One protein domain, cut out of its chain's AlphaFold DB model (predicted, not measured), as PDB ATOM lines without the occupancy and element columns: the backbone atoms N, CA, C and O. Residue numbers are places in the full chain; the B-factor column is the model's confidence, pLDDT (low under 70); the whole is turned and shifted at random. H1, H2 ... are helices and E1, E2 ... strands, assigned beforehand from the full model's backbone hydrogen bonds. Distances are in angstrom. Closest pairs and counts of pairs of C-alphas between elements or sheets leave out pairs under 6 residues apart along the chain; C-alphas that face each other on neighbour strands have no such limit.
ATOM      1  N   THR A   9     -49.066  -1.788 -34.403       90.06
ATOM      2  CA  THR A   9     -48.616  -0.393 -34.544       90.06
ATOM      3  C   THR A   9     -47.171  -0.285 -34.071       90.06
ATOM      4  O   THR A   9     -46.846  -0.806 -33.010       90.06
ATOM      5  N   LEU A  10     -46.315   0.391 -34.837       93.25
ATOM      6  CA  LEU A  10     -44.918   0.648 -34.481       93.25
ATOM      7  C   LEU A  10     -44.710   2.146 -34.244       93.25
ATOM      8  O   LEU A  10     -45.040   2.955 -35.109       93.25
ATOM      9  N   ILE A  11     -44.135   2.500 -33.095       95.56
ATOM     10  CA  ILE A  11     -43.552   3.822 -32.842       95.56
ATOM     11  C   ILE A  11     -42.039   3.653 -32.779       95.56
ATOM     12  O   ILE A  11     -41.543   2.866 -31.978       95.56
ATOM     13  N   GLU A  12     -41.320   4.399 -33.608       95.31
ATOM     14  CA  GLU A  12     -39.860   4.421 -33.625       95.31
ATOM     15  C   GLU A  12     -39.367   5.814 -33.227       95.31
ATOM     16  O   GLU A  12     -39.823   6.824 -33.768       95.31
ATOM     17  N   ILE A  13     -38.462   5.862 -32.252       95.06
ATOM     18  CA  ILE A  13     -37.820   7.082 -31.768       95.06
ATOM     19  C   ILE A  13     -36.321   6.896 -31.936       95.06
ATOM     20  O   ILE A  13     -35.739   5.997 -31.332       95.06
ATOM     21  N   ASN A  14     -35.710   7.785 -32.715       94.81
ATOM     22  CA  ASN A  14     -34.275   7.815 -32.944       94.81
ATOM     23  C   ASN A  14     -33.696   9.107 -32.377       94.81
ATOM     24  O   ASN A  14     -34.212  10.198 -32.625       94.81
ATOM     25  N   LEU A  15     -32.632   8.960 -31.600       94.75
ATOM     26  CA  LEU A  15     -31.878  10.040 -30.991       94.75
ATOM     27  C   LEU A  15     -30.441   9.969 -31.501       94.75
ATOM     28  O   LEU A  15     -29.820   8.903 -31.502       94.75
ATOM     29  N   GLU A  16     -29.925  11.121 -31.901       94.25
ATOM     30  CA  GLU A  16     -28.508  11.345 -32.161       94.25
ATOM     31  C   GLU A  16     -27.963  12.218 -31.028       94.25
ATOM     32  O   GLU A  16     -28.639  13.153 -30.595       94.25
ATOM     33  N   ASP A  17     -26.770  11.887 -30.529       93.44
ATOM     34  CA  ASP A  17     -26.053  12.630 -29.485       93.44
ATOM     35  C   ASP A  17     -26.894  12.922 -28.227       93.44
ATOM     36  O   ASP A  17     -27.232  14.063 -27.899       93.44
ATOM     37  N   TRP A  18     -27.223  11.869 -27.477       93.31
ATOM     38  CA  TRP A  18     -28.009  11.977 -26.245       93.31
ATOM     39  C   TRP A  18     -27.136  12.034 -24.988       93.31
ATOM     40  O   TRP A  18     -25.981  11.605 -24.963       93.31
ATOM     41  N   ALA A  19     -27.724  12.529 -23.898       93.94
ATOM     42  CA  ALA A  19     -27.090  12.565 -22.589       93.94
ATOM     43  C   ALA A  19     -28.108  12.379 -21.456       93.94
ATOM     44  O   ALA A  19     -29.245  12.842 -21.546       93.94
ATOM     45  N   ILE A  20     -27.689  11.718 -20.375       93.12
ATOM     46  CA  ILE A  20     -28.445  11.601 -19.125       93.12
ATOM     47  C   ILE A  20     -27.804  12.504 -18.088       93.12
ATOM     48  O   ILE A  20     -26.603  12.419 -17.812       93.12
ATOM     49  N   TYR A  21     -28.651  13.317 -17.469       93.12
ATOM     50  CA  TYR A  21     -28.277  14.226 -16.407       93.12
ATOM     51  C   TYR A  21     -28.960  13.833 -15.102       93.12
ATOM     52  O   TYR A  21     -30.145  13.501 -15.091       93.12
ATOM     53  N   LEU A  22     -28.227  13.916 -13.995       92.88
ATOM     54  CA  LEU A  22     -28.773  13.720 -12.656       92.88
ATOM     55  C   LEU A  22     -28.782  15.030 -11.886       92.88
ATOM     56  O   LEU A  22     -27.831  15.807 -11.948       92.88
ATOM     57  N   SER A  23     -29.850  15.227 -11.117       89.69
ATOM     58  CA  SER A  23     -29.951  16.294 -10.132       89.69
ATOM     59  C   SER A  23     -30.014  15.709  -8.731       89.69
ATOM     60  O   SER A  23     -30.652  14.686  -8.487       89.69
ATOM     61  N   LYS A  24     -29.389  16.407  -7.782       82.31
ATOM     62  CA  LYS A  24     -29.542  16.128  -6.348       82.31
ATOM     63  C   LYS A  24     -30.822  16.752  -5.773       82.31
ATOM     64  O   LYS A  24     -31.171  16.516  -4.616       82.31
ATOM     65  N   GLN A  25     -31.502  17.593  -6.548       78.69
ATOM     66  CA  GLN A  25     -32.623  18.396  -6.091       78.69
ATOM     67  C   GLN A  25     -33.949  17.657  -6.289       78.69
ATOM     68  O   GLN A  25     -34.201  17.053  -7.327       78.69
ATOM     69  N   LYS A  26     -34.818  17.702  -5.277       72.00
ATOM     70  CA  LYS A  26     -36.179  17.160  -5.388       72.00
ATOM     71  C   LYS A  26     -37.042  18.120  -6.214       72.00
ATOM     72  O   LYS A  26     -36.841  19.329  -6.141       72.00
ATOM     73  N   ARG A  27     -38.036  17.580  -6.936       66.44
ATOM     74  CA  ARG A  27     -38.963  18.289  -7.854       66.44
ATOM     75  C   ARG A  27     -39.770  19.456  -7.247       66.44
ATOM     76  O   ARG A  27     -40.541  20.076  -7.962       66.44
ATOM     77  N   ASP A  28     -39.599  19.767  -5.967       66.50
ATOM     78  CA  ASP A  28     -40.387  20.756  -5.220       66.50
ATOM     79  C   ASP A  28     -39.970  22.219  -5.466       66.50
ATOM     80  O   ASP A  28     -40.438  23.132  -4.786       66.50
ATOM     81  N   ARG A  29     -39.061  22.478  -6.416       65.06
ATOM     82  CA  ARG A  29     -38.650  23.842  -6.765       65.06
ATOM     83  C   ARG A  29     -39.453  24.365  -7.949       65.06
ATOM     84  O   ARG A  29     -39.495  23.747  -9.005       65.06
ATOM     85  N   HIS A  30     -40.036  25.554  -7.780       68.56
ATOM     86  CA  HIS A  30     -40.789  26.252  -8.828       68.56
ATOM     87  C   HIS A  30     -39.936  26.722 -10.015       68.56
ATOM     88  O   HIS A  30     -40.494  27.063 -11.055       68.56
ATOM     89  N   GLN A  31     -38.609  26.728  -9.885       76.31
ATOM     90  CA  GLN A  31     -37.692  27.098 -10.954       76.31
ATOM     91  C   GLN A  31     -36.578  26.056 -11.031       76.31
ATOM     92  O   GLN A  31     -35.892  25.813 -10.039       76.31
ATOM     93  N   ILE A  32     -36.456  25.419 -12.194       80.94
ATOM     94  CA  ILE A  32     -35.440  24.412 -12.495       80.94
ATOM     95  C   ILE A  32     -34.393  25.068 -13.391       80.94
ATOM     96  O   ILE A  32     -34.749  25.573 -14.459       80.94
ATOM     97  N   ASP A  33     -33.123  25.042 -12.982       85.56
ATOM     98  CA  ASP A  33     -32.007  25.487 -13.813       85.56
ATOM     99  C   ASP A  33     -31.217  24.279 -14.333       85.56
ATOM    100  O   ASP A  33     -30.480  23.618 -13.601       85.56
ATOM    101  N   LEU A  34     -31.359  23.989 -15.628       82.44
ATOM    102  CA  LEU A  34     -30.702  22.850 -16.275       82.44
ATOM    103  C   LEU A  34     -29.170  22.938 -16.267       82.44
ATOM    104  O   LEU A  34     -28.518  21.903 -16.359       82.44
ATOM    105  N   LEU A  35     -28.589  24.137 -16.172       85.56
ATOM    106  CA  LEU A  35     -27.135  24.310 -16.196       85.56
ATOM    107  C   LEU A  35     -26.513  24.124 -14.812       85.56
ATOM    108  O   LEU A  35     -25.386  23.646 -14.707       85.56
ATOM    109  N   ASN A  36     -27.238  24.509 -13.761       88.19
ATOM    110  CA  ASN A  36     -26.710  24.537 -12.399       88.19
ATOM    111  C   ASN A  36     -27.198  23.371 -11.530       88.19
ATOM    112  O   ASN A  36     -26.468  22.919 -10.647       88.19
ATOM    113  N   ASP A  37     -28.411  22.867 -11.764       89.00
ATOM    114  CA  ASP A  37     -29.005  21.825 -10.921       89.00
ATOM    115  C   ASP A  37     -28.722  20.401 -11.423       89.00
ATOM    116  O   ASP A  37     -29.075  19.438 -10.736       89.00
ATOM    117  N   TYR A  38     -28.098  20.247 -12.595       91.81
ATOM    118  CA  TYR A  38     -27.923  18.967 -13.279       91.81
ATOM    119  C   TYR A  38     -26.474  18.716 -13.694       91.81
ATOM    120  O   TYR A  38     -25.766  19.609 -14.146       91.81
ATOM    121  N   ILE A  39     -26.044  17.459 -13.581       92.69
ATOM    122  CA  ILE A  39     -24.715  16.999 -13.998       92.69
ATOM    123  C   ILE A  39     -24.891  15.861 -14.998       92.69
ATOM    124  O   ILE A  39     -25.598  14.896 -14.700       92.69
ATOM    125  N   SER A  40     -24.241  15.954 -16.165       92.88
ATOM    126  CA  SER A  40     -24.191  14.840 -17.121       92.88
ATOM    127  C   SER A  40     -23.411  13.679 -16.510       92.88
ATOM    128  O   SER A  40     -22.294  13.853 -16.017       92.88
ATOM    129  N   VAL A  41     -24.011  12.494 -16.543       95.69
ATOM    130  CA  VAL A  41     -23.399  11.254 -16.045       95.69
ATOM    131  C   VAL A  41     -23.169  10.231 -17.150       95.69
ATOM    132  O   VAL A  41     -22.270   9.396 -17.029       95.69
ATOM    133  N   ILE A  42     -23.955  10.297 -18.226       95.44
ATOM    134  CA  ILE A  42     -23.865   9.406 -19.383       95.44
ATOM    135  C   ILE A  42     -24.071  10.246 -20.637       95.44
ATOM    136  O   ILE A  42     -24.998  11.049 -20.677       95.44
ATOM    137  N   ASN A  43     -23.264  10.006 -21.664       94.31
ATOM    138  CA  ASN A  43     -23.490  10.504 -23.018       94.31
ATOM    139  C   ASN A  43     -23.484   9.315 -23.987       94.31
ATOM    140  O   ASN A  43     -22.787   8.329 -23.738       94.31
ATOM    141  N   GLY A  44     -24.209   9.394 -25.095       93.94
ATOM    142  CA  GLY A  44     -24.232   8.332 -26.095       93.94
ATOM    143  C   GLY A  44     -24.476   8.849 -27.504       93.94
ATOM    144  O   GLY A  44     -24.835  10.006 -27.699       93.94
ATOM    145  N   GLY A  45     -24.207   7.979 -28.477       94.44
ATOM    146  CA  GLY A  45     -24.333   8.284 -29.902       94.44
ATOM    147  C   GLY A  45     -25.747   8.029 -30.423       94.44
ATOM    148  O   GLY A  45     -26.714   8.601 -29.934       94.44
ATOM    149  N   ALA A  46     -25.871   7.139 -31.405       95.38
ATOM    150  CA  ALA A  46     -27.157   6.722 -31.942       95.38
ATOM    151  C   ALA A  46     -27.902   5.835 -30.933       95.38
ATOM    152  O   ALA A  46     -27.363   4.845 -30.416       95.38
ATOM    153  N   PHE A  47     -29.153   6.190 -30.672       95.81
ATOM    154  CA  PHE A  47     -30.041   5.453 -29.788       95.81
ATOM    155  C   PHE A  47     -31.428   5.335 -30.408       95.81
ATOM    156  O   PHE A  47     -32.029   6.328 -30.806       95.81
ATOM    157  N   GLU A  48     -31.916   4.106 -30.482       96.50
ATOM    158  CA  GLU A  48     -33.173   3.737 -31.116       96.50
ATOM    159  C   GLU A  48     -34.078   3.054 -30.089       96.50
ATOM    160  O   GLU A  48     -33.659   2.111 -29.411       96.50
ATOM    161  N   ILE A  49     -35.331   3.502 -30.007       96.38
ATOM    162  CA  ILE A  49     -36.414   2.818 -29.298       96.38
ATOM    163  C   ILE A  49     -37.508   2.479 -30.303       96.38
ATOM    164  O   ILE A  49     -38.033   3.359 -30.983       96.38
ATOM    165  N   LYS A  50     -37.918   1.213 -30.327       95.88
ATOM    166  CA  LYS A  50     -39.066   0.708 -31.078       95.88
ATOM    167  C   LYS A  50     -40.109   0.162 -30.114       95.88
ATOM    168  O   LYS A  50     -39.813  -0.717 -29.307       95.88
ATOM    169  N   LEU A  51     -41.329   0.675 -30.213       94.94
ATOM    170  CA  LEU A  51     -42.488   0.235 -29.444       94.94
ATOM    171  C   LEU A  51     -43.481  -0.431 -30.393       94.94
ATOM    172  O   LEU A  51     -44.053   0.236 -31.257       94.94
ATOM    173  N   TYR A  52     -43.691  -1.731 -30.225       92.50
ATOM    174  CA  TYR A  52     -44.675  -2.499 -30.976       92.50
ATOM    175  C   TYR A  52     -45.916  -2.706 -30.118       92.50
ATOM    176  O   TYR A  52     -45.858  -3.362 -29.081       92.50
ATOM    177  N   PHE A  53     -47.042  -2.167 -30.568       90.38
ATOM    178  CA  PHE A  53     -48.341  -2.343 -29.935       90.38
ATOM    179  C   PHE A  53     -49.138  -3.376 -30.711       90.38
ATOM    180  O   PHE A  53     -49.438  -3.173 -31.892       90.38
ATOM    181  N   ASN A  54     -49.496  -4.464 -30.044       84.94
ATOM    182  CA  ASN A  54     -50.336  -5.500 -30.620       84.94
ATOM    183  C   ASN A  54     -51.793  -5.245 -30.232       84.94
ATOM    184  O   ASN A  54     -52.105  -5.072 -29.053       84.94
ATOM    185  N   GLU A  55     -52.693  -5.229 -31.216       81.25
ATOM    186  CA  GLU A  55     -54.123  -5.176 -30.922       81.25
ATOM    187  C   GLU A  55     -54.551  -6.484 -30.226       81.25
ATOM    188  O   GLU A  55     -54.290  -7.574 -30.754       81.25
ATOM    189  N   PRO A  56     -55.204  -6.408 -29.050       75.00
ATOM    190  CA  PRO A  56     -55.733  -7.590 -28.392       75.00
ATOM    191  C   PRO A  56     -56.785  -8.215 -29.306       75.00
ATOM    192  O   PRO A  56     -57.724  -7.559 -29.753       75.00
ATOM    193  N   THR A  57     -56.624  -9.499 -29.603       75.81
ATOM    194  CA  THR A  57     -57.587 -10.257 -30.411       75.81
ATOM    195  C   THR A  57     -58.237 -11.326 -29.546       75.81
ATOM    196  O   THR A  57     -57.600 -11.836 -28.631       75.81
ATOM    197  N   GLU A  58     -59.481 -11.707 -29.845       75.06
ATOM    198  CA  GLU A  58     -60.261 -12.662 -29.030       75.06
ATOM    199  C   GLU A  58     -59.547 -14.005 -28.788       75.06
ATOM    200  O   GLU A  58     -59.745 -14.641 -27.761       75.06
ATOM    201  N   ASN A  59     -58.660 -14.403 -29.708       76.25
ATOM    202  CA  ASN A  59     -57.874 -15.638 -29.623       76.25
ATOM    203  C   ASN A  59     -56.412 -15.407 -29.198       76.25
ATOM    204  O   ASN A  59     -55.566 -16.252 -29.487       76.25
ATOM    205  N   MET A  60     -56.064 -14.243 -28.645       71.19
ATOM    206  CA  MET A  60     -54.703 -13.978 -28.174       71.19
ATOM    207  C   MET A  60     -54.481 -14.699 -26.837       71.19
ATOM    208  O   MET A  60     -55.249 -14.470 -25.899       71.19
ATOM    209  N   PRO A  61     -53.464 -15.572 -26.723       75.38
ATOM    210  CA  PRO A  61     -53.057 -16.130 -25.444       75.38
ATOM    211  C   PRO A  61     -52.829 -15.008 -24.433       75.38
ATOM    212  O   PRO A  61     -52.206 -13.997 -24.747       75.38
ATOM    213  N   MET A  62     -53.263 -15.210 -23.189       69.94
ATOM    214  CA  MET A  62     -53.108 -14.216 -22.116       69.94
ATOM    215  C   MET A  62     -51.639 -13.844 -21.816       69.94
ATOM    216  O   MET A  62     -51.387 -12.914 -21.053       69.94
ATOM    217  N   ASN A  63     -50.685 -14.590 -22.379       76.56
ATOM    218  CA  ASN A  63     -49.249 -14.410 -22.191       76.56
ATOM    219  C   ASN A  63     -48.558 -13.663 -23.342       76.56
ATOM    220  O   ASN A  63     -47.371 -13.371 -23.208       76.56
ATOM    221  N   ASP A  64     -49.251 -13.340 -24.438       79.88
ATOM    222  CA  ASP A  64     -48.629 -12.547 -25.499       79.88
ATOM    223  C   ASP A  64     -48.532 -11.071 -25.071       79.88
ATOM    224  O   ASP A  64     -49.513 -10.499 -24.578       79.88
ATOM    225  N   PRO A  65     -47.372 -10.416 -25.255       83.00
ATOM    226  CA  PRO A  65     -47.208  -9.026 -24.868       83.00
ATOM    227  C   PRO A  65     -48.033  -8.109 -25.780       83.00
ATOM    228  O   PRO A  65     -47.896  -8.113 -27.006       83.00
ATOM    229  N   LEU A  66     -48.866  -7.264 -25.167       87.62
ATOM    230  CA  LEU A  66     -49.558  -6.170 -25.864       87.62
ATOM    231  C   LEU A  66     -48.589  -5.057 -26.288       87.62
ATOM    232  O   LEU A  66     -48.892  -4.294 -27.202       87.62
ATOM    233  N   LEU A  67     -47.433  -4.985 -25.622       89.44
ATOM    234  CA  LEU A  67     -46.356  -4.039 -25.873       89.44
ATOM    235  C   LEU A  67     -45.012  -4.778 -25.893       89.44
ATOM    236  O   LEU A  67     -44.621  -5.359 -24.881       89.44
ATOM    237  N   ASP A  68     -44.306  -4.724 -27.020       91.25
ATOM    238  CA  ASP A  68     -42.902  -5.141 -27.148       91.25
ATOM    239  C   ASP A  68     -42.025  -3.886 -27.299       91.25
ATOM    240  O   ASP A  68     -42.270  -3.044 -28.166       91.25
ATOM    241  N   ILE A  69     -41.034  -3.743 -26.415       94.19
ATOM    242  CA  ILE A  69     -40.094  -2.619 -26.389       94.19
ATOM    243  C   ILE A  69     -38.731  -3.143 -26.817       94.19
ATOM    244  O   ILE A  69     -38.129  -3.968 -26.129       94.19
ATOM    245  N   ARG A  70     -38.204  -2.606 -27.915       94.62
ATOM    246  CA  ARG A  70     -36.846  -2.892 -28.378       94.62
ATOM    247  C   ARG A  70     -36.018  -1.632 -28.318       94.62
ATOM    248  O   ARG A  70     -36.460  -0.579 -28.763       94.62
ATOM    249  N   ILE A  71     -34.820  -1.759 -27.774       94.69
ATOM    250  CA  ILE A  71     -33.887  -0.649 -27.630       94.69
ATOM    251  C   ILE A  71     -32.554  -1.077 -28.224       94.69
ATOM    252  O   ILE A  71     -32.080  -2.181 -27.953       94.69
ATOM    253  N   ALA A  72     -31.949  -0.198 -29.013       95.06
ATOM    254  CA  ALA A  72     -30.604  -0.370 -29.528       95.06
ATOM    255  C   ALA A  72     -29.796   0.907 -29.286       95.06
ATOM    256  O   ALA A  72     -30.286   2.018 -29.466       95.06
ATOM    257  N   CYS A  73     -28.542   0.750 -28.875       94.31
ATOM    258  CA  CYS A  73     -27.608   1.858 -28.732       94.31
ATOM    259  C   CYS A  73     -26.243   1.427 -29.251       94.31
ATOM    260  O   CYS A  73     -25.772   0.342 -28.906       94.31
ATOM    261  N   ASN A  74     -25.611   2.256 -30.080       93.88
ATOM    262  CA  ASN A  74     -24.318   1.912 -30.671       93.88
ATOM    263  C   ASN A  74     -23.141   2.140 -29.710       93.88
ATOM    264  O   ASN A  74     -22.144   1.425 -29.777       93.88
ATOM    265  N   MET A  75     -23.234   3.154 -28.848       93.62
ATOM    266  CA  MET A  75     -22.141   3.589 -27.990       93.62
ATOM    267  C   MET A  75     -22.670   4.369 -26.792       93.62
ATOM    268  O   MET A  75     -23.460   5.303 -26.937       93.62
ATOM    269  N   ILE A  76     -22.160   4.014 -25.614       94.31
ATOM    270  CA  ILE A  76     -22.456   4.674 -24.347       94.31
ATOM    271  C   ILE A  76     -21.133   5.021 -23.672       94.31
ATOM    272  O   ILE A  76     -20.278   4.159 -23.472       94.31
ATOM    273  N   HIS A  77     -20.971   6.285 -23.300       94.69
ATOM    274  CA  HIS A  77     -19.829   6.797 -22.559       94.69
ATOM    275  C   HIS A  77     -20.258   7.245 -21.167       94.69
ATOM    276  O   HIS A  77     -21.095   8.132 -21.007       94.69
ATOM    277  N   ILE A  78     -19.617   6.669 -20.153       95.00
ATOM    278  CA  ILE A  78     -19.808   7.040 -18.751       95.00
ATOM    279  C   ILE A  78     -18.511   7.685 -18.274       95.00
ATOM    280  O   ILE A  78     -17.508   7.005 -18.058       95.00
ATOM    281  N   ARG A  79     -18.514   9.014 -18.137       91.06
ATOM    282  CA  ARG A  79     -17.360   9.780 -17.647       91.06
ATOM    283  C   ARG A  79     -17.813  10.712 -16.534       91.06
ATOM    284  O   ARG A  79     -18.151  11.863 -16.770       91.06
ATOM    285  N   THR A  80     -17.815  10.183 -15.319       93.69
ATOM    286  CA  THR A  80     -18.340  10.857 -14.132       93.69
ATOM    287  C   THR A  80     -17.340  10.802 -12.975       93.69
ATOM    288  O   THR A  80     -16.464   9.938 -12.941       93.69
ATOM    289  N   CYS A  81     -17.464  11.720 -12.013       94.00
ATOM    290  CA  CYS A  81     -16.774  11.623 -10.727       94.00
ATOM    291  C   CYS A  81     -17.417  10.546  -9.830       94.00
ATOM    292  O   CYS A  81     -18.517  10.067 -10.114       94.00
ATOM    293  N   SER A  82     -16.740  10.186  -8.733       95.56
ATOM    294  CA  SER A  82     -17.187   9.135  -7.803       95.56
ATOM    295  C   SER A  82     -18.561   9.416  -7.188       95.56
ATOM    296  O   SER A  82     -19.393   8.517  -7.111       95.56
ATOM    297  N   ASP A  83     -18.830  10.660  -6.787       93.50
ATOM    298  CA  ASP A  83     -20.098  11.022  -6.142       93.50
ATOM    299  C   ASP A  83     -21.283  10.835  -7.096       93.50
ATOM    300  O   ASP A  83     -22.284  10.200  -6.760       93.50
ATOM    301  N   SER A  84     -21.140  11.328  -8.326       93.19
ATOM    302  CA  SER A  84     -22.155  11.179  -9.366       93.19
ATOM    303  C   SER A  84     -22.263   9.735  -9.877       93.19
ATOM    304  O   SER A  84     -23.357   9.299 -10.230       93.19
ATOM    305  N   ALA A  85     -21.176   8.949  -9.849       94.75
ATOM    306  CA  ALA A  85     -21.226   7.512 -10.133       94.75
ATOM    307  C   ALA A  85     -22.051   6.758  -9.082       94.75
ATOM    308  O   ALA A  85     -22.858   5.895  -9.427       94.75
ATOM    309  N   ASN A  86     -21.885   7.106  -7.803       95.44
ATOM    310  CA  ASN A  86     -22.678   6.523  -6.731       95.44
ATOM    311  C   ASN A  86     -24.167   6.863  -6.899       95.44
ATOM    312  O   ASN A  86     -24.994   5.953  -6.837       95.44
ATOM    313  N   ALA A  87     -24.495   8.124  -7.206       93.81
ATOM    314  CA  ALA A  87     -25.869   8.548  -7.487       93.81
ATOM    315  C   ALA A  87     -26.482   7.797  -8.685       93.81
ATOM    316  O   ALA A  87     -27.619   7.332  -8.610       93.81
ATOM    317  N   LEU A  88     -25.715   7.608  -9.764       94.81
ATOM    318  CA  LEU A  88     -26.140   6.799 -10.906       94.81
ATOM    319  C   LEU A  88     -26.382   5.334 -10.508       94.81
ATOM    320  O   LEU A  88     -27.370   4.734 -10.928       94.81
ATOM    321  N   SER A  89     -25.513   4.764  -9.668       94.69
ATOM    322  CA  SER A  89     -25.677   3.392  -9.178       94.69
ATOM    323  C   SER A  89     -26.923   3.233  -8.306       94.69
ATOM    324  O   SER A  89     -27.607   2.218  -8.395       94.69
ATOM    325  N   GLU A  90     -27.233   4.231  -7.478       92.81
ATOM    326  CA  GLU A  90     -28.412   4.239  -6.618       92.81
ATOM    327  C   GLU A  90     -29.689   4.348  -7.452       92.81
ATOM    328  O   GLU A  90     -30.626   3.585  -7.224       92.81
ATOM    329  N   LEU A  91     -29.692   5.205  -8.478       91.69
ATOM    330  CA  LEU A  91     -30.789   5.283  -9.440       91.69
ATOM    331  C   LEU A  91     -31.008   3.943 -10.153       91.69
ATOM    332  O   LEU A  91     -32.137   3.461 -10.210       91.69
ATOM    333  N   LEU A  92     -29.945   3.319 -10.668       92.94
ATOM    334  CA  LEU A  92     -30.058   2.032 -11.357       92.94
ATOM    335  C   LEU A  92     -30.585   0.941 -10.419       92.94
ATOM    336  O   LEU A  92     -31.504   0.207 -10.778       92.94
ATOM    337  N   LYS A  93     -30.047   0.867  -9.194       94.31
ATOM    338  CA  LYS A  93     -30.537  -0.051  -8.156       94.31
ATOM    339  C   LYS A  93     -32.008   0.190  -7.859       94.31
ATOM    340  O   LYS A  93     -32.765  -0.772  -7.758       94.31
ATOM    341  N   TYR A  94     -32.417   1.450  -7.733       92.19
ATOM    342  CA  TYR A  94     -33.806   1.808  -7.494       92.19
ATOM    343  C   TYR A  94     -34.710   1.300  -8.621       92.19
ATOM    344  O   TYR A  94     -35.657   0.577  -8.325       92.19
ATOM    345  N   VAL A  95     -34.376   1.585  -9.884       91.12
ATOM    346  CA  VAL A  95     -35.163   1.155 -11.053       91.12
ATOM    347  C   VAL A  95     -35.261  -0.369 -11.132       91.12
ATOM    348  O   VAL A  95     -36.349  -0.899 -11.328       91.12
ATOM    349  N   VAL A  96     -34.155  -1.088 -10.930       92.38
ATOM    350  CA  VAL A  96     -34.151  -2.561 -10.983       92.38
ATOM    351  C   VAL A  96     -34.938  -3.177  -9.823       92.38
ATOM    352  O   VAL A  96     -35.597  -4.197  -9.997       92.38
ATOM    353  N   THR A  97     -34.878  -2.572  -8.635       92.44
ATOM    354  CA  THR A  97     -35.486  -3.149  -7.425       92.44
ATOM    355  C   THR A  97     -36.961  -2.784  -7.275       92.44
ATOM    356  O   THR A  97     -37.762  -3.614  -6.857       92.44
ATOM    357  N   HIS A  98     -37.327  -1.540  -7.585       88.94
ATOM    358  CA  HIS A  98     -38.649  -0.979  -7.296       88.94
ATOM    359  C   HIS A  98     -39.424  -0.577  -8.557       88.94
ATOM    360  O   HIS A  98     -40.609  -0.265  -8.454       88.94
ATOM    361  N   GLY A  99     -38.780  -0.561  -9.728       85.69
ATOM    362  CA  GLY A  99     -39.332   0.078 -10.919       85.69
ATOM    363  C   GLY A  99     -39.457   1.594 -10.750       85.69
ATOM    364  O   GLY A  99     -38.830   2.203  -9.879       85.69
TER     365      GLY A  99
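What this domain is: This is residues 9 to 99 of the 168 residues of the protein "Hypothetical protein" of Adineta steineri (UniProt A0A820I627). What does the model look like at first sight? It is a V of two flat arms: a longer three-strand sheet of E1, E4 and E5, and the shorter hairpin E2 and E3, with the chain turning the corner between E1 and E2 and between E3 and E4. H1 packs with residues 84 to 91 on the hairpin E2 and E3, and its free end, residues 92 to 98, points back over the mouth of the V. What is the make-up? The printed part has 91 residues with five named strands and then one named helix, in the order E1 E2 E3 E4 E5 H1; the class is mixed, helices and strands, and the sheets, E1 - E4 - E5 and E2 - E3, are antiparallel. How large is it? It is loose, with a radius of gyration of the C-alphas of 17.7 A, and elongated, spanning 53 by 29 by 26 A.

Where its parts are: Where is the larger sheet? E4 is residues 47 to 54, 23.1 A long; E1 is residues 9 to 15, 20.0 A, from C-alpha 9 at (-48.616, -0.393, -34.544); E5 is residues 67 to 73, 19.9 A. Where are the other elements? E2 is residues 18 to 22, 13.7 A, and E3 is residues 39 to 44, 14.9 A. H1 is residues 82 to 98, 23.7 A, ending at C-alpha 98 at (-38.649, -0.979, -7.296).

How they stand to each other: How is the larger sheet paired? E4 is the inner strand; it is antiparallel to E1 at 170 degrees, with N 11 and O 51 at 2.9 A, within hydrogen-bond range. E4 and E5 are a hairpin at 167 degrees, with N 50 and O 70 at 2.8 A. How does it meet the other sheet? E1 runs on into E2 at 80 degrees, and E3 runs on into E4 at 77 degrees. E2 and E3 are a hairpin at 154 degrees, with N 20 and O 42 at 2.8 A; residues 43 to 44 of E3 also pair, antiparallel, with residues 76 to 77. Where is H1? Its closest C-alphas to E3 are those of Ser 84 and Val 41, 6.8 A apart, and to E2 those of Leu 88 and Leu 22, 7.6 A apart. It is not on the sheet E1 E4 E5, and in H1 every O i to N i+4 pair is within hydrogen-bond range.

The domain as a whole: What are the extremes? The two C-alphas farthest apart are those of Asn 36 and Asn 59, 53.7 A. Which links are long, and is there a cut? The links E2 to E3 and E4 to E5 are long; residues 26 to 33 and 57 to 63 in them stand free. The printed part has no cut. Where is confidence low? Residues 27 to 30 and residue 62 have pLDDT under 70; the mean of the printed part is 88.8.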